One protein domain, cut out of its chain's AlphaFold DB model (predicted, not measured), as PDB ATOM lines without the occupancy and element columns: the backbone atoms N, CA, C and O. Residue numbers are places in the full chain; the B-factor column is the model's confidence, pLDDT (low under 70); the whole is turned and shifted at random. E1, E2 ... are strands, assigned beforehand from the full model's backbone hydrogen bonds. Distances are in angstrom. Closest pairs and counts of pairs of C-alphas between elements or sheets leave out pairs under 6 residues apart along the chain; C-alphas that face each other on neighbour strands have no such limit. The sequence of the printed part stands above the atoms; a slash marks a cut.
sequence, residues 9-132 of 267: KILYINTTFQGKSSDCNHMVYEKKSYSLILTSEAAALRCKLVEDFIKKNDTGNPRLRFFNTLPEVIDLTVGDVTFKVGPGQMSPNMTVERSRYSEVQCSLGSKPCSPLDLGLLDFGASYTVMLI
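AT A GLANCE: This is residues 9 to 132 of the 267 residues of an uncharacterized protein of Takifugu bimaculatus (UniProt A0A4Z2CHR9). Two long, narrow strand hairpins, E1 with E2 and E3 with E4, stand one beside the other with E2 next to E4, and make one half of a flat domain; the other half is a loop-rich lobe in which the parallel pair E5 and E9 and the three-stranded sheet E7 E6 E8 come together near E5 and E7, with the long links of residues 86 to 104 and 109 to 125 round them. The first half is two separate two-stranded ribbons, with no single sheet across them. The printed part has 124 residues, with no named helix and nine named strands, E1 to E9 in order along the chain, and the class is all strand. The pairs E1 - E2 and E3 - E4 are antiparallel, as is the sheet E7 - E6 - E8. The whole is only just compact, close to loose, with a radius of gyration of the C-alphas of 16.2 A and spans of 42 by 38 by 19 A.

IN THESE COORDINATES: Find C-alpha 9 at (155.562, 169.226, 184.574); from there E1 runs through residues 9 to 17, 25.2 A long. E2, residues 20 to 29, comes back over 28.6 A. E3, residues 33 to 41, covers 25.4 A, and E4, residues 44 to 52, covers 25.0 A, ending at C-alpha 52 at (158.093, 163.395, 200.286). Next come E5, residues 63 to 68, 16.8 A; E6, residues 74 to 78, 12.8 A; E7, residues 81 to 85, 13.0 A; and E8, residues 105 to 108, 10.3 A. E9, residues 126 to 131, spans 16.2 A and ends at C-alpha 131 at (154.452, 146.644, 204.667).

HOW THE PARTS SIT: Look first at the hairpin E1 and E2, antiparallel at 157 degrees, where N 13 and O 24 are 2.9 A apart. In the hairpin E3 and E4, at 158 degrees, N 37 and O 48 are 2.8 A apart. The closest C-alphas of E2 and E4 are those of Cys 24 and Cys 47, 6.1 A apart. E2 and E3 are only just apart, closest 8.0 A. Farther on, E5 and E9 are parallel at 19 degrees, with N 129 and O 65 2.9 A apart. The closest C-alphas of E5 and E7 are those of Asn 68 and Val 85, 6.1 A apart. E6 is the inner strand: N 83 and O 76 of the hairpin E6 and E7 are 2.8 A apart, and N 75 and O 107 towards E8 2.9 A. Residues 94 to 95 pair antiparallel with residues 63 to 64 of E5, and residues 100 to 101 with 119 to 120. E4 and E9 are apart.

THE WHOLE: The two C-alphas farthest apart are those of Gly 19 and Thr 59, 47.7 A. The printed part has no cut, and the links E7 to E8 and E8 to E9 are long. The mean pLDDT of the printed part is 85.5; look at residues 42 to 44, of which 44 belongs to E4, for values under 70.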
ATOM      1  N   LYS A   9     155.361 170.020 185.792       84.69
ATOM      2  CA  LYS A   9     155.562 169.226 184.574       84.69
ATOM      3  C   LYS A   9     154.934 167.849 184.747       84.69
ATOM      4  O   LYS A   9     154.983 167.280 185.833       84.69
ATOM      5  N   ILE A  10     154.368 167.304 183.676       84.12
ATOM      6  CA  ILE A  10     153.958 165.899 183.653       84.12
ATOM      7  C   ILE A  10     155.199 165.061 183.355       84.12
ATOM      8  O   ILE A  10     155.887 165.274 182.354       84.12
ATOM      9  N   LEU A  11     155.500 164.136 184.257       83.38
ATOM     10  CA  LEU A  11     156.547 163.148 184.108       83.38
ATOM     11  C   LEU A  11     155.918 161.877 183.528       83.38
ATOM     12  O   LEU A  11     155.034 161.284 184.145       83.38
ATOM     13  N   TYR A  12     156.367 161.502 182.333       85.31
ATOM     14  CA  TYR A  12     155.973 160.270 181.660       85.31
ATOM     15  C   TYR A  12     156.981 159.184 182.029       85.31
ATOM     16  O   TYR A  12     158.168 159.321 181.729       85.31
ATOM     17  N   ILE A  13     156.527 158.137 182.713       84.88
ATOM     18  CA  ILE A  13     157.368 157.019 183.141       84.88
ATOM     19  C   ILE A  13     156.869 155.766 182.445       84.88
ATOM     20  O   ILE A  13     155.794 155.268 182.772       84.88
ATOM     21  N   ASN A  14     157.656 155.246 181.509       84.44
ATOM     22  CA  ASN A  14     157.388 153.942 180.922       84.44
ATOM     23  C   ASN A  14     158.131 152.880 181.736       84.44
ATOM     24  O   ASN A  14     159.347 152.973 181.922       84.44
ATOM     25  N   THR A  15     157.395 151.906 182.263       81.00
ATOM     26  CA  THR A  15     157.944 150.864 183.131       81.00
ATOM     27  C   THR A  15     157.684 149.503 182.512       81.00
ATOM     28  O   THR A  15     156.532 149.125 182.316       81.00
ATOM     29  N   THR A  16     158.738 148.738 182.242       80.69
ATOM     30  CA  THR A  16     158.627 147.405 181.639       80.69
ATOM     31  C   THR A  16     158.956 146.328 182.665       80.69
ATOM     32  O   THR A  16     160.025 146.344 183.270       80.69
ATOM     33  N   PHE A  17     158.050 145.367 182.851       76.62
ATOM     34  CA  PHE A  17     158.257 144.210 183.721       76.62
ATOM     35  C   PHE A  17     157.725 142.948 183.050       76.62
ATOM     36  O   PHE A  17     156.572 142.903 182.631       76.62
ATOM     37  N   GLN A  18     158.582 141.930 182.921       72.94
ATOM     38  CA  GLN A  18     158.259 140.655 182.258       72.94
ATOM     39  C   GLN A  18     157.630 140.830 180.859       72.94
ATOM     40  O   GLN A  18     156.658 140.167 180.510       72.94
ATOM     41  N   GLY A  19     158.153 141.769 180.061       73.00
ATOM     42  CA  GLY A  19     157.679 142.029 178.695       73.00
ATOM     43  C   GLY A  19     156.375 142.832 178.590       73.00
ATOM     44  O   GLY A  19     155.985 143.196 177.483       73.00
ATOM     45  N   LYS A  20     155.720 143.167 179.710       73.19
ATOM     46  CA  LYS A  20     154.598 144.113 179.747       73.19
ATOM     47  C   LYS A  20     155.088 145.502 180.132       73.19
ATOM     48  O   LYS A  20     155.666 145.685 181.204       73.19
ATOM     49  N   SER A  21     154.826 146.472 179.263       77.81
ATOM     50  CA  SER A  21     155.055 147.889 179.539       77.81
ATOM     51  C   SER A  21     153.803 148.525 180.136       77.81
ATOM     52  O   SER A  21     152.689 148.267 179.680       77.81
ATOM     53  N   SER A  22     153.994 149.338 181.168       79.00
ATOM     54  CA  SER A  22     152.962 150.155 181.796       79.00
ATOM     55  C   SER A  22     153.428 151.601 181.824       79.00
ATOM     56  O   SER A  22     154.495 151.907 182.365       79.00
ATOM     57  N   ASP A  23     152.596 152.482 181.280       83.44
ATOM     58  CA  ASP A  23     152.841 153.917 181.270       83.44
ATOM     59  C   ASP A  23     152.219 154.565 182.505       83.44
ATOM     60  O   ASP A  23     151.044 154.370 182.826       83.44
ATOM     61  N   CYS A  24     153.027 155.346 183.209       83.88
ATOM     62  CA  CYS A  24     152.670 155.997 184.453       83.88
ATOM     63  C   CYS A  24     152.957 157.491 184.336       83.88
ATOM     64  O   CYS A  24     154.109 157.927 184.316       83.88
ATOM     65  N   ASN A  25     151.882 158.273 184.258       87.75
ATOM     66  CA  ASN A  25     151.957 159.712 184.046       87.75
ATOM     67  C   ASN A  25     151.614 160.425 185.347       87.75
ATOM     68  O   ASN A  25     150.503 160.291 185.865       87.75
ATOM     69  N   HIS A  26     152.561 161.197 185.873       87.19
ATOM     70  CA  HIS A  26     152.373 161.909 187.131       87.19
ATOM     71  C   HIS A  26     152.787 163.370 187.017       87.19
ATOM     72  O   HIS A  26     153.805 163.705 186.418       87.19
ATOM     73  N   MET A  27     151.995 164.251 187.619       85.06
ATOM     74  CA  MET A  27     152.305 165.673 187.689       85.06
ATOM     75  C   MET A  27     153.264 165.928 188.853       85.06
ATOM     76  O   MET A  27     152.966 165.585 189.996       85.06
ATOM     77  N   VAL A  28     154.414 166.527 188.556       87.06
ATOM     78  CA  VAL A  28     155.421 166.929 189.541       87.06
ATOM     79  C   VAL A  28     155.529 168.446 189.582       87.06
ATOM     80  O   VAL A  28     155.395 169.114 188.554       87.06
ATOM     81  N   TYR A  29     155.785 168.987 190.768       84.81
ATOM     82  CA  TYR A  29     155.953 170.420 190.994       84.81
ATOM     83  C   TYR A  29     157.395 170.746 191.379       84.81
ATOM     84  O   TYR A  29     158.130 169.905 191.908       84.81
ATOM     85  N   GLU A  30     157.804 171.984 191.123       83.31
ATOM     86  CA  GLU A  30     159.143 172.457 191.468       83.31
ATOM     87  C   GLU A  30     159.363 172.489 192.993       83.31
ATOM     88  O   GLU A  30     158.437 172.726 193.769       83.31
ATOM     89  N   LYS A  31     160.609 172.253 193.432       81.62
ATOM     90  CA  LYS A  31     161.047 172.280 194.846       81.62
ATOM     91  C   LYS A  31     160.339 171.284 195.777       81.62
ATOM     92  O   LYS A  31     160.485 171.374 196.995       81.62
ATOM     93  N   LYS A  32     159.627 170.310 195.215       84.69
ATOM     94  CA  LYS A  32     159.074 169.162 195.936       84.69
ATOM     95  C   LYS A  32     159.904 167.907 195.667       84.69
ATOM     96  O   LYS A  32     160.542 167.789 194.624       84.69
ATOM     97  N   SER A  33     159.908 166.985 196.625       84.56
ATOM     98  CA  SER A  33     160.510 165.658 196.473       84.56
ATOM     99  C   SER A  33     159.395 164.631 196.378       84.56
ATOM    100  O   SER A  33     158.329 164.818 196.965       84.56
ATOM    101  N   TYR A  34     159.634 163.558 195.635       87.12
ATOM    102  CA  TYR A  34     158.649 162.518 195.394       87.12
ATOM    103  C   TYR A  34     159.298 161.143 195.471       87.12
ATOM    104  O   TYR A  34     160.378 160.931 194.919       87.12
ATOM    105  N   SER A  35     158.581 160.203 196.070       87.12
ATOM    106  CA  SER A  35     158.865 158.776 196.024       87.12
ATOM    107  C   SER A  35     157.920 158.110 195.027       87.12
ATOM    108  O   SER A  35     156.697 158.191 195.162       87.12
ATOM    109  N   LEU A  36     158.477 157.441 194.018       87.31
ATOM    110  CA  LEU A  36     157.715 156.598 193.100       87.31
ATOM    111  C   LEU A  36     157.701 155.167 193.635       87.31
ATOM    112  O   LEU A  36     158.741 154.517 193.710       87.31
ATOM    113  N   ILE A  37     156.519 154.673 193.984       86.06
ATOM    114  CA  ILE A  37     156.324 153.307 194.458       86.06
ATOM    115  C   ILE A  37     155.779 152.473 193.301       86.06
ATOM    116  O   ILE A  37     154.703 152.755 192.770       86.06
ATOM    117  N   LEU A  38     156.530 151.442 192.922       86.25
ATOM    118  CA  LEU A  38     156.154 150.474 191.897       86.25
ATOM    119  C   LEU A  38     155.713 149.184 192.588       86.25
ATOM    120  O   LEU A  38     156.499 148.550 193.288       86.25
ATOM    121  N   THR A  39     154.449 148.808 192.418       80.81
ATOM    122  CA  THR A  39     153.882 147.584 192.999       80.81
ATOM    123  C   THR A  39     153.454 146.645 191.880       80.81
ATOM    124  O   THR A  39     152.862 147.084 190.900       80.81
ATOM    125  N   SER A  40     153.747 145.353 192.012       77.31
ATOM    126  CA  SER A  40     153.269 144.338 191.069       77.31
ATOM    127  C   SER A  40     151.942 143.767 191.563       77.31
ATOM    128  O   SER A  40     151.879 143.191 192.649       77.31
ATOM    129  N   GLU A  41     150.885 143.930 190.773       71.25
ATOM    130  CA  GLU A  41     149.544 143.425 191.062       71.25
ATOM    131  C   GLU A  41     149.056 142.629 189.843       71.25
ATOM    132  O   GLU A  41     148.962 143.164 188.742       71.25
ATOM    133  N   ALA A  42     148.804 141.325 190.017       65.12
ATOM    134  CA  ALA A  42     148.292 140.432 188.966       65.12
ATOM    135  C   ALA A  42     149.038 140.509 187.606       65.12
ATOM    136  O   ALA A  42     148.418 140.517 186.545       65.12
ATOM    137  N   ALA A  43     150.378 140.557 187.636       63.69
ATOM    138  CA  ALA A  43     151.247 140.665 186.452       63.69
ATOM    139  C   ALA A  43     151.140 141.991 185.660       63.69
ATOM    140  O   ALA A  43     151.584 142.064 184.513       63.69
ATOM    141  N   ALA A  44     150.593 143.044 186.273       66.81
ATOM    142  CA  ALA A  44     150.718 144.429 185.830       66.81
ATOM    143  C   ALA A  44     151.457 145.259 186.895       66.81
ATOM    144  O   ALA A  44     151.355 144.996 188.096       66.81
ATOM    145  N   LEU A  45     152.227 146.259 186.464       79.25
ATOM    146  CA  LEU A  45     152.857 147.215 187.370       79.25
ATOM    147  C   LEU A  45     151.890 148.362 187.660       79.25
ATOM    148  O   LEU A  45     151.427 149.034 186.744       79.25
ATOM    149  N   ARG A  46     151.625 148.628 188.937       79.56
ATOM    150  CA  ARG A  46     150.995 149.868 189.390       79.56
ATOM    151  C   ARG A  46     152.053 150.841 189.870       79.56
ATOM    152  O   ARG A  46     152.859 150.512 190.740       79.56
ATOM    153  N   CYS A  47     151.997 152.056 189.344       84.44
ATOM    154  CA  CYS A  47     152.820 153.159 189.807       84.44
ATOM    155  C   CYS A  47     152.005 154.084 190.697       84.44
ATOM    156  O   CYS A  47     150.893 154.493 190.351       84.44
ATOM    157  N   LYS A  48     152.585 154.455 191.832       84.75
ATOM    158  CA  LYS A  48     152.028 155.465 192.717       84.75
ATOM    159  C   LYS A  48     153.107 156.467 193.078       84.75
ATOM    160  O   LYS A  48     154.101 156.112 193.705       84.75
ATOM    161  N   LEU A  49     152.897 157.720 192.692       86.19
ATOM    162  CA  LEU A  49     153.750 158.822 193.109       86.19
ATOM    163  C   LEU A  49     153.250 159.375 194.447       86.19
ATOM    164  O   LEU A  49     152.072 159.708 194.586       86.19
ATOM    165  N   VAL A  50     154.144 159.473 195.426       86.25
ATOM    166  CA  VAL A  50     153.871 160.014 196.760       86.25
ATOM    167  C   VAL A  50     154.816 161.183 197.013       86.25
ATOM    168  O   VAL A  50     156.006 161.091 196.733       86.25
ATOM    169  N   GLU A  51     154.295 162.296 197.526       84.56
ATOM    170  CA  GLU A  51     155.114 163.454 197.892       84.56
ATOM    171  C   GLU A  51     155.896 163.188 199.188       84.56
ATOM    172  O   GLU A  51     155.356 162.699 200.186       84.56
ATOM    173  N   ASP A  52     157.178 163.535 199.166       81.69
ATOM    174  CA  ASP A  52     158.093 163.395 200.286       81.69
ATOM    175  C   ASP A  52     158.291 164.720 201.003       81.69
ATOM    176  O   ASP A  52     158.499 165.779 200.407       81.69
ATOM    177  N   PHE A  53     158.287 164.642 202.328       73.06
ATOM    178  CA  PHE A  53     158.469 165.805 203.176       73.06
ATOM    179  C   PHE A  53     159.955 166.023 203.428       73.06
ATOM    180  O   PHE A  53     160.585 165.288 204.183       73.06
ATOM    181  N   ILE A  54     160.495 167.072 202.814       70.94
ATOM    182  CA  ILE A  54     161.899 167.474 202.966       70.94
ATOM    183  C   ILE A  54     162.087 168.372 204.200       70.94
ATOM    184  O   ILE A  54     163.165 168.423 204.791       70.94
ATOM    185  N   LYS A  55     161.036 169.094 204.619       72.81
ATOM    186  CA  LYS A  55     161.128 170.025 205.749       72.81
ATOM    187  C   LYS A  55     161.224 169.246 207.059       72.81
ATOM    188  O   LYS A  55     160.261 168.573 207.437       72.81
ATOM    189  N   LYS A  56     162.367 169.360 207.740       71.81
ATOM    190  CA  LYS A  56     162.584 168.774 209.067       71.81
ATOM    191  C   LYS A  56     161.566 169.321 210.062       71.81
ATOM    192  O   LYS A  56     161.073 170.437 209.918       71.81
ATOM    193  N   ASN A  57     161.211 168.482 211.024       72.56
ATOM    194  CA  ASN A  57     160.347 168.879 212.118       72.56
ATOM    195  C   ASN A  57     161.132 169.754 213.107       72.56
ATOM    196  O   ASN A  57     162.245 169.384 213.481       72.56
ATOM    197  N   ASP A  58     160.544 170.866 213.544       77.81
ATOM    198  CA  ASP A  58     161.188 171.813 214.461       77.81
ATOM    199  C   ASP A  58     161.375 171.209 215.866       77.81
ATOM    200  O   ASP A  58     162.310 171.570 216.575       77.81
ATOM    201  N   THR A  59     160.547 170.223 216.248       80.06
ATOM    202  CA  THR A  59     160.670 169.523 217.541       80.06
ATOM    203  C   THR A  59     161.725 168.415 217.551       80.06
ATOM    204  O   THR A  59     161.981 167.827 218.596       80.06
ATOM    205  N   GLY A  60     162.326 168.084 216.401       81.56
ATOM    206  CA  GLY A  60     163.344 167.033 216.313       81.56
ATOM    207  C   GLY A  60     162.827 165.590 216.396       81.56
ATOM    208  O   GLY A  60     163.608 164.650 216.255       81.56
ATOM    209  N   ASN A  61     161.516 165.390 216.559       89.12
ATOM    210  CA  ASN A  61     160.913 164.056 216.547       89.12
ATOM    211  C   ASN A  61     160.930 163.442 215.135       89.12
ATOM    212  O   ASN A  61     160.635 164.166 214.167       89.12
ATOM    213  N   PRO A  62     161.237 162.135 215.000       90.44
ATOM    214  CA  PRO A  62     161.176 161.434 213.725       90.44
ATOM    215  C   PRO A  62     159.770 161.456 213.128       90.44
ATOM    216  O   PRO A  62     158.758 161.432 213.835       90.44
ATOM    217  N   ARG A  63     159.708 161.466 211.798       89.62
ATOM    218  CA  ARG A  63     158.472 161.285 211.036       89.62
ATOM    219  C   ARG A  63     158.389 159.866 210.521       89.62
ATOM    220  O   ARG A  63     159.357 159.348 209.971       89.62
ATOM    221  N   LEU A  64     157.216 159.271 210.661       91.44
ATOM    222  CA  LEU A  64     156.952 157.911 210.240       91.44
ATOM    223  C   LEU A  64     155.724 157.879 209.335       91.44
ATOM    224  O   LEU A  64     154.728 158.570 209.574       91.44
ATOM    225  N   ARG A  65     155.822 157.073 208.280       91.25
ATOM    226  CA  ARG A  65     154.721 156.775 207.373       91.25
ATOM    227  C   ARG A  65     154.816 155.346 206.865       91.25
ATOM    228  O   ARG A  65     155.911 154.827 206.637       91.25
ATOM    229  N   PHE A  66     153.664 154.738 206.646       92.50
ATOM    230  CA  PHE A  66     153.528 153.349 206.242       92.50
ATOM    231  C   PHE A  66     152.872 153.247 204.872       92.50
ATOM    232  O   PHE A  66     151.886 153.928 204.598       92.50
ATOM    233  N   PHE A  67     153.396 152.374 204.019       91.25
ATOM    234  CA  PHE A  67     152.748 151.986 202.773       91.25
ATOM    235  C   PHE A  67     152.243 150.554 202.894       91.25
ATOM    236  O   PHE A  67     153.040 149.640 203.116       91.25
ATOM    237  N   ASN A  68     150.936 150.350 202.749       91.50
ATOM    238  CA  ASN A  68     150.347 149.026 202.874       91.50
ATOM    239  C   ASN A  68     150.223 148.348 201.501       91.50
ATOM    240  O   ASN A  68     149.402 148.757 200.683       91.50
ATOM    241  N   THR A  69     151.017 147.299 201.256       88.12
ATOM    242  CA  THR A  69     150.884 146.452 200.048       88.12
ATOM    243  C   THR A  69     149.978 145.235 200.262       88.12
ATOM    244  O   THR A  69     149.762 144.449 199.342       88.12
ATOM    245  N   LEU A  70     149.454 145.048 201.476       87.00
ATOM    246  CA  LEU A  70     148.578 143.936 201.827       87.00
ATOM    247  C   LEU A  70     147.158 144.191 201.292       87.00
ATOM    248  O   LEU A  70     146.747 145.344 201.169       87.00
ATOM    249  N   PRO A  71     146.381 143.130 201.001       85.81
ATOM    250  CA  PRO A  71     145.004 143.261 200.517       85.81
ATOM    251  C   PRO A  71     144.003 143.675 201.612       85.81
ATOM    252  O   PRO A  71     142.866 144.017 201.302       85.81
ATOM    253  N   GLU A  72     144.410 143.643 202.881       89.62
ATOM    254  CA  GLU A  72     143.579 143.961 204.046       89.62
ATOM    255  C   GLU A  72     144.051 145.263 204.711       89.62
ATOM    256  O   GLU A  72     145.217 145.652 204.595       89.62
ATOM    257  N   VAL A  73     143.143 145.941 205.419       91.00
ATOM    258  CA  VAL A  73     143.459 147.143 206.208       91.00
ATOM    259  C   VAL A  73     144.324 146.753 207.403       91.00
ATOM    260  O   VAL A  73     144.046 145.753 208.065       91.00
ATOM    261  N   ILE A  74     145.354 147.548 207.686       91.62
ATOM    262  CA  ILE A  74     146.276 147.319 208.799       91.62
ATOM    263  C   ILE A  74     146.273 148.508 209.759       91.62
ATOM    264  O   ILE A  74     146.434 149.657 209.338       91.62
ATOM    265  N   ASP A  75     146.120 148.196 211.041       92.94
ATOM    266  CA  ASP A  75     146.214 149.140 212.150       92.94
ATOM    267  C   ASP A  75     147.528 148.855 212.900       92.94
ATOM    268  O   ASP A  75     147.778 147.728 213.331       92.94
ATOM    269  N   LEU A  76     148.397 149.860 213.010       91.88
ATOM    270  CA  LEU A  76     149.737 149.781 213.607       91.88
ATOM    271  C   LEU A  76     149.842 150.771 214.758       91.88
ATOM    272  O   LEU A  76     149.580 151.952 214.553       91.88
ATOM    273  N   THR A  77     150.282 150.331 215.933       91.56
ATOM    274  CA  THR A  77     150.475 151.221 217.089       91.56
ATOM    275  C   THR A  77     151.957 151.340 217.413       91.56
ATOM    276  O   THR A  77     152.585 150.375 217.844       91.56
ATOM    277  N   VAL A  78     152.522 152.526 217.175       91.50
ATOM    278  CA  VAL A  78     153.939 152.847 217.390       91.50
ATOM    279  C   VAL A  78     154.028 153.894 218.497       91.50
ATOM    280  O   VAL A  78     153.753 155.072 218.264       91.50
ATOM    281  N   GLY A  79     154.390 153.458 219.704       87.38
ATOM    282  CA  GLY A  79     154.328 154.315 220.892       87.38
ATOM    283  C   GLY A  79     152.883 154.726 221.169       87.38
ATOM    284  O   GLY A  79     152.002 153.870 221.197       87.38
ATOM    285  N   ASP A  80     152.638 156.031 221.282       87.56
ATOM    286  CA  ASP A  80     151.305 156.594 221.548       87.56
ATOM    287  C   ASP A  80     150.480 156.879 220.279       87.56
ATOM    288  O   ASP A  80     149.390 157.448 220.346       87.56
ATOM    289  N   VAL A  81     150.997 156.520 219.098       91.00
ATOM    290  CA  VAL A  81     150.389 156.874 217.810       91.00
ATOM    291  C   VAL A  81     149.908 155.628 217.074       91.00
ATOM    292  O   VAL A  81     150.679 154.704 216.809       91.00
ATOM    293  N   THR A  82     148.636 155.634 216.667       91.56
ATOM    294  CA  THR A  82     148.039 154.568 215.851       91.56
ATOM    295  C   THR A  82     147.879 155.002 214.393       91.56
ATOM    296  O   THR A  82     147.233 156.004 214.085       91.56
ATOM    297  N   PHE A  83     148.420 154.204 213.478       92.00
ATOM    298  CA  PHE A  83     148.330 154.371 212.033       92.00
ATOM    299  C   PHE A  83     147.329 153.377 211.454       92.00
ATOM    300  O   PHE A  83     147.512 152.172 211.595       92.00
ATOM    301  N   LYS A  84     146.316 153.877 210.743       92.06
ATOM    302  CA  LYS A  84     145.385 153.048 209.965       92.06
ATOM    303  C   LYS A  84     145.696 153.175 208.486       92.06
ATOM    304  O   LYS A  84     145.725 154.292 207.962       92.06
ATOM    305  N   VAL A  85     145.942 152.057 207.811       92.12
ATOM    306  CA  VAL A  85     146.408 152.066 206.419       92.12
ATOM    307  C   VAL A  85     145.603 151.095 205.566       92.12
ATOM    308  O   VAL A  85     145.658 149.877 205.741       92.12
ATOM    309  N   GLY A  86     144.857 151.646 204.606       89.75
ATOM    310  CA  GLY A  86     144.102 150.864 203.630       89.75
ATOM    311  C   GLY A  86     144.996 150.164 202.595       89.75
ATOM    312  O   GLY A  86     146.150 150.556 202.413       89.75
ATOM    313  N   PRO A  87     144.475 149.148 201.890       87.88
ATOM    314  CA  PRO A  87     145.231 148.401 200.885       87.88
ATOM    315  C   PRO A  87     145.681 149.308 199.730       87.88
ATOM    316  O   PRO A  87     144.897 150.087 199.187       87.88
ATOM    317  N   GLY A  88     146.964 149.243 199.363       84.25
ATOM    318  CA  GLY A  88     147.570 150.073 198.312       84.25
ATOM    319  C   GLY A  88     147.644 151.569 198.651       84.25
ATOM    320  O   GLY A  88     147.893 152.409 197.772       84.25
ATOM    321  N   GLN A  89     147.397 151.945 199.907       86.56
ATOM    322  CA  GLN A  89     147.398 153.330 200.365       86.56
ATOM    323  C   GLN A  89     148.596 153.653 201.259       86.56
ATOM    324  O   GLN A  89     149.233 152.780 201.847       86.56
ATOM    325  N   MET A  90     148.918 154.946 201.289       88.56
ATOM    326  CA  MET A  90     149.932 155.510 202.167       88.56
ATOM    327  C   MET A  90     149.239 156.033 203.420       88.56
ATOM    328  O   MET A  90     148.188 156.665 203.309       88.56
ATOM    329  N   SER A  91     149.823 155.796 204.589       91.12
ATOM    330  CA  SER A  91     149.354 156.396 205.831       91.12
ATOM    331  C   SER A  91     149.561 157.914 205.814       91.12
ATOM    332  O   SER A  91     150.439 158.416 205.101       91.12
ATOM    333  N   PRO A  92     148.830 158.657 206.660       87.44
ATOM    334  CA  PRO A  92     149.215 160.013 207.008       87.44
ATOM    335  C   PRO A  92     150.621 160.026 207.610       87.44
ATOM    336  O   PRO A  92     151.047 159.060 208.252       87.44
ATOM    337  N   ASN A  93     151.327 161.136 207.423       86.38
ATOM    338  CA  ASN A  93     152.613 161.347 208.069       86.38
ATOM    339  C   ASN A  93     152.374 161.816 209.499       86.38
ATOM    340  O   ASN A  93     151.747 162.855 209.706       86.38
ATOM    341  N   MET A  94     152.907 161.079 210.467       88.44
ATOM    342  CA  MET A  94     152.818 161.440 211.879       88.44
ATOM    343  C   MET A  94     154.213 161.456 212.497       88.44
ATOM    344  O   MET A  94     155.138 160.793 212.020       88.44
ATOM    345  N   THR A  95     154.382 162.268 213.533       89.81
ATOM    346  CA  THR A  95     155.615 162.320 214.320       89.81
ATOM    347  C   THR A  95     155.498 161.370 215.493       89.81
ATOM    348  O   THR A  95     154.477 161.379 216.175       89.81
ATOM    349  N   VAL A  96     156.542 160.593 215.739       90.75
ATOM    350  CA  VAL A  96     156.614 159.648 216.859       90.75
ATOM    351  C   VAL A  96     157.781 160.016 217.761       90.75
ATOM    352  O   VAL A  96     158.714 160.695 217.326       90.75
ATOM    353  N   GLU A  97     157.732 159.601 219.023       91.00
ATOM    354  CA  GLU A  97     158.843 159.840 219.937       91.00
ATOM    355  C   GLU A  97     160.089 159.073 219.501       91.00
ATOM    356  O   GLU A  97     160.018 157.970 218.943       91.00
ATOM    357  N   ARG A  98     161.252 159.666 219.769       89.94
ATOM    358  CA  ARG A  98     162.542 159.045 219.490       89.94
ATOM    359  C   ARG A  98     162.750 157.862 220.433       89.94
ATOM    360  O   ARG A  98     163.077 158.049 221.600       89.94
ATOM    361  N   SER A  99     162.628 156.651 219.907       90.44
ATOM    362  CA  SER A  99     162.899 155.423 220.652       90.44
ATOM    363  C   SER A  99     163.268 154.275 219.711       90.44
ATOM    364  O   SER A  99     163.222 154.407 218.482       90.44
ATOM    365  N   ARG A 100     163.670 153.147 220.297       93.62
ATOM    366  CA  ARG A 100     163.806 151.869 219.599       93.62
ATOM    367  C   ARG A 100     162.489 151.109 219.718       93.62
ATOM    368  O   ARG A 100     162.073 150.776 220.822       93.62
ATOM    369  N   TYR A 101     161.868 150.813 218.584       92.12
ATOM    370  CA  TYR A 101     160.580 150.129 218.512       92.12
ATOM    371  C   TYR A 101     160.767 148.717 217.961       92.12
ATOM    372  O   TYR A 101     160.692 148.512 216.754       92.12
ATOM    373  N   SER A 102     161.019 147.756 218.849       89.50
ATOM    374  CA  SER A 102     161.261 146.357 218.459       89.50
ATOM    375  C   SER A 102     160.011 145.480 218.426       89.50
ATOM    376  O   SER A 102     160.006 144.456 217.752       89.50
ATOM    377  N   GLU A 103     158.943 145.892 219.108       88.12
ATOM    378  CA  GLU A 103     157.695 145.132 219.212       88.12
ATOM    379  C   GLU A 103     156.483 146.021 218.909       88.12
ATOM    380  O   GLU A 103     155.649 146.309 219.767       88.12
ATOM    381  N   VAL A 104     156.382 146.498 217.669       90.06
ATOM    382  CA  VAL A 104     155.216 147.271 217.228       90.06
ATOM    383  C   VAL A 104     154.024 146.340 217.075       90.06
ATOM    384  O   VAL A 104     154.049 145.396 216.278       90.06
ATOM    385  N   GLN A 105     152.965 146.630 217.827       90.50
ATOM    386  CA  GLN A 105     151.710 145.902 217.726       90.50
ATOM    387  C   GLN A 105     151.016 146.259 216.417       90.50
ATOM    388  O   GLN A 105     150.851 147.439 216.088       90.50
ATOM    389  N   CYS A 106     150.565 145.239 215.689       89.56
ATOM    390  CA  CYS A 106     149.672 145.461 214.569       89.56
ATOM    391  C   CYS A 106     148.526 144.460 214.509       89.56
ATOM    392  O   CYS A 106     148.617 143.314 214.957       89.56
ATOM    393  N   SER A 107     147.433 144.923 213.922       89.12
ATOM    394  CA  SER A 107     146.234 144.151 213.650       89.12
ATOM    395  C   SER A 107     145.874 144.313 212.181       89.12
ATOM    396  O   SER A 107     145.635 145.422 211.703       89.12
ATOM    397  N   LEU A 108     145.852 143.196 211.461       88.31
ATOM    398  CA  LEU A 108     145.410 143.126 210.076       88.31
ATOM    399  C   LEU A 108     143.924 142.754 210.082       88.31
ATOM    400  O   LEU A 108     143.563 141.626 210.431       88.31
ATOM    401  N   GLY A 109     143.055 143.720 209.785       83.69
ATOM    402  CA  GLY A 109     141.611 143.583 209.970       83.69
ATOM    403  C   GLY A 109     141.260 143.225 211.419       83.69
ATOM    404  O   GLY A 109     141.364 144.058 212.312       83.69
ATOM    405  N   SER A 110     140.851 141.974 211.653       78.44
ATOM    406  CA  SER A 110     140.524 141.427 212.981       78.44
ATOM    407  C   SER A 110     141.581 140.476 213.555       78.44
ATOM    408  O   SER A 110     141.412 139.977 214.667       78.44
ATOM    409  N   LYS A 111     142.662 140.188 212.817       85.62
ATOM    410  CA  LYS A 111     143.700 139.239 213.237       85.62
ATOM    411  C   LYS A 111     144.933 139.984 213.756       85.62
ATOM    412  O   LYS A 111     145.449 140.850 213.046       85.62
ATOM    413  N   PRO A 112     145.450 139.643 214.949       85.12
ATOM    414  CA  PRO A 112     146.731 140.174 215.397       85.12
ATOM    415  C   PRO A 112     147.845 139.677 214.469       85.12
ATOM    416  O   PRO A 112     147.862 138.509 214.066       85.12
ATOM    417  N   CYS A 113     148.756 140.571 214.097       84.00
ATOM    418  CA  CYS A 113     149.929 140.243 213.300       84.00
ATOM    419  C   CYS A 113     151.140 139.979 214.209       84.00
ATOM    420  O   CYS A 113     151.131 140.314 215.395       84.00
ATOM    421  N   SER A 114     152.191 139.365 213.662       86.00
ATOM    422  CA  SER A 114     153.458 139.230 214.387       86.00
ATOM    423  C   SER A 114     154.036 140.614 214.715       86.00
ATOM    424  O   SER A 114     153.948 141.494 213.855       86.00
ATOM    425  N   PRO A 115     154.656 140.805 215.897       85.81
ATOM    426  CA  PRO A 115     155.275 142.075 216.262       85.81
ATOM    427  C   PRO A 115     156.263 142.530 215.187       85.81
ATOM    428  O   PRO A 115     157.071 141.733 214.700       85.81
ATOM    429  N   LEU A 116     156.169 143.799 214.798       89.12
ATOM    430  CA  LEU A 116     157.039 144.396 213.790       89.12
ATOM    431  C   LEU A 116     158.202 145.126 214.476       89.12
ATOM    432  O   LEU A 116     157.980 145.981 215.330       89.12
ATOM    433  N   ASP A 117     159.434 144.828 214.066       90.88
ATOM    434  CA  ASP A 117     160.625 145.562 214.505       90.88
ATOM    435  C   ASP A 117     160.919 146.701 213.520       90.88
ATOM    436  O   ASP A 117     161.201 146.471 212.342       90.88
ATOM    437  N   LEU A 118     160.818 147.942 213.998       89.94
ATOM    438  CA  LEU A 118     161.172 149.157 213.259       89.94
ATOM    439  C   LEU A 118     162.598 149.635 213.567       89.94
ATOM    440  O   LEU A 118     163.088 150.558 212.915       89.94
ATOM    441  N   GLY A 119     163.269 149.040 214.553       91.81
ATOM    442  CA  GLY A 119     164.585 149.469 214.999       91.81
ATOM    443  C   GLY A 119     164.574 150.837 215.685       91.81
ATOM    444  O   GLY A 119     163.606 151.230 216.338       91.81
ATOM    445  N   LEU A 120     165.703 151.543 215.601       92.38
ATOM    446  CA  LEU A 120     165.882 152.866 216.200       92.38
ATOM    447  C   LEU A 120     165.393 153.952 215.237       92.38
ATOM    448  O   LEU A 120     165.892 154.051 214.118       92.38
ATOM    449  N   LEU A 121     164.460 154.788 215.697       92.31
ATOM    450  CA  LEU A 121     164.046 155.981 214.961       92.31
ATOM    451  C   LEU A 121     164.885 157.178 215.417       92.31
ATOM    452  O   LEU A 121     164.811 157.593 216.573       92.31
ATOM    453  N   ASP A 122     165.693 157.723 214.508       88.75
ATOM    454  CA  ASP A 122     166.662 158.777 214.803       88.75
ATOM    455  C   ASP A 122     166.067 160.190 214.810       88.75
ATOM    456  O   ASP A 122     165.010 160.481 214.248       88.75
ATOM    457  N   PHE A 123     166.795 161.104 215.450       88.19
ATOM    458  CA  PHE A 123     166.410 162.506 215.587       88.19
ATOM    459  C   PHE A 123     166.217 163.188 214.223       88.19
ATOM    460  O   PHE A 123     167.124 163.232 213.389       88.19
ATOM    461  N   GLY A 124     165.031 163.761 214.008       84.50
ATOM    462  CA  GLY A 124     164.680 164.528 212.813       84.50
ATOM    463  C   GLY A 124     164.679 163.732 211.503       84.50
ATOM    464  O   GLY A 124     164.599 164.346 210.435       84.50
ATOM    465  N   ALA A 125     164.781 162.402 211.564       86.31
ATOM    466  CA  ALA A 125     164.734 161.527 210.401       86.31
ATOM    467  C   ALA A 125     163.291 161.322 209.904       86.31
ATOM    468  O   ALA A 125     162.322 161.498 210.643       86.31
ATOM    469  N   SER A 126     163.145 160.965 208.628       87.19
ATOM    470  CA  SER A 126     161.856 160.666 207.996       87.19
ATOM    471  C   SER A 126     161.903 159.252 207.428       87.19
ATOM    472  O   SER A 126     162.711 158.968 206.544       87.19
ATOM    473  N   TYR A 127     161.055 158.370 207.947       89.94
ATOM    474  CA  TYR A 127     161.029 156.952 207.614       89.94
ATOM    475  C   TYR A 127     159.784 156.595 206.814       89.94
ATOM    476  O   TYR A 127     158.665 156.980 207.150       89.94
ATOM    477  N   THR A 128     159.998 155.810 205.761       90.06
ATOM    478  CA  THR A 128     158.938 155.224 204.939       90.06
ATOM    479  C   THR A 128     159.020 153.719 205.063       90.06
ATOM    480  O   THR A 128     159.954 153.111 204.546       90.06
ATOM    481  N   VAL A 129     158.058 153.116 205.749       90.75
ATOM    482  CA  VAL A 129     158.039 151.672 205.982       90.75
ATOM    483  C   VAL A 129     157.066 151.031 205.005       90.75
ATOM    484  O   VAL A 129     155.875 151.341 205.007       90.75
ATOM    485  N   MET A 130     157.566 150.140 204.151       89.38
ATOM    486  CA  MET A 130     156.724 149.360 203.244       89.38
ATOM    487  C   MET A 130     156.325 148.044 203.902       89.38
ATOM    488  O   MET A 130     157.172 147.211 204.219       89.38
ATOM    489  N   LEU A 131     155.023 147.853 204.092       89.25
ATOM    490  CA  LEU A 131     154.452 146.644 204.667       89.25
ATOM    491  C   LEU A 131     154.250 145.638 203.544       89.25
ATOM    492  O   LEU A 131     153.409 145.854 202.670       89.25
ATOM    493  N   ILE A 132     155.019 144.554 203.567       85.25
ATOM    494  CA  ILE A 132     154.989 143.497 202.555       85.25
ATOM    495  C   ILE A 132     154.624 142.151 203.173       85.25
ATOM    496  O   ILE A 132     155.027 141.823 204.290       85.25
TER     497      ILE A 132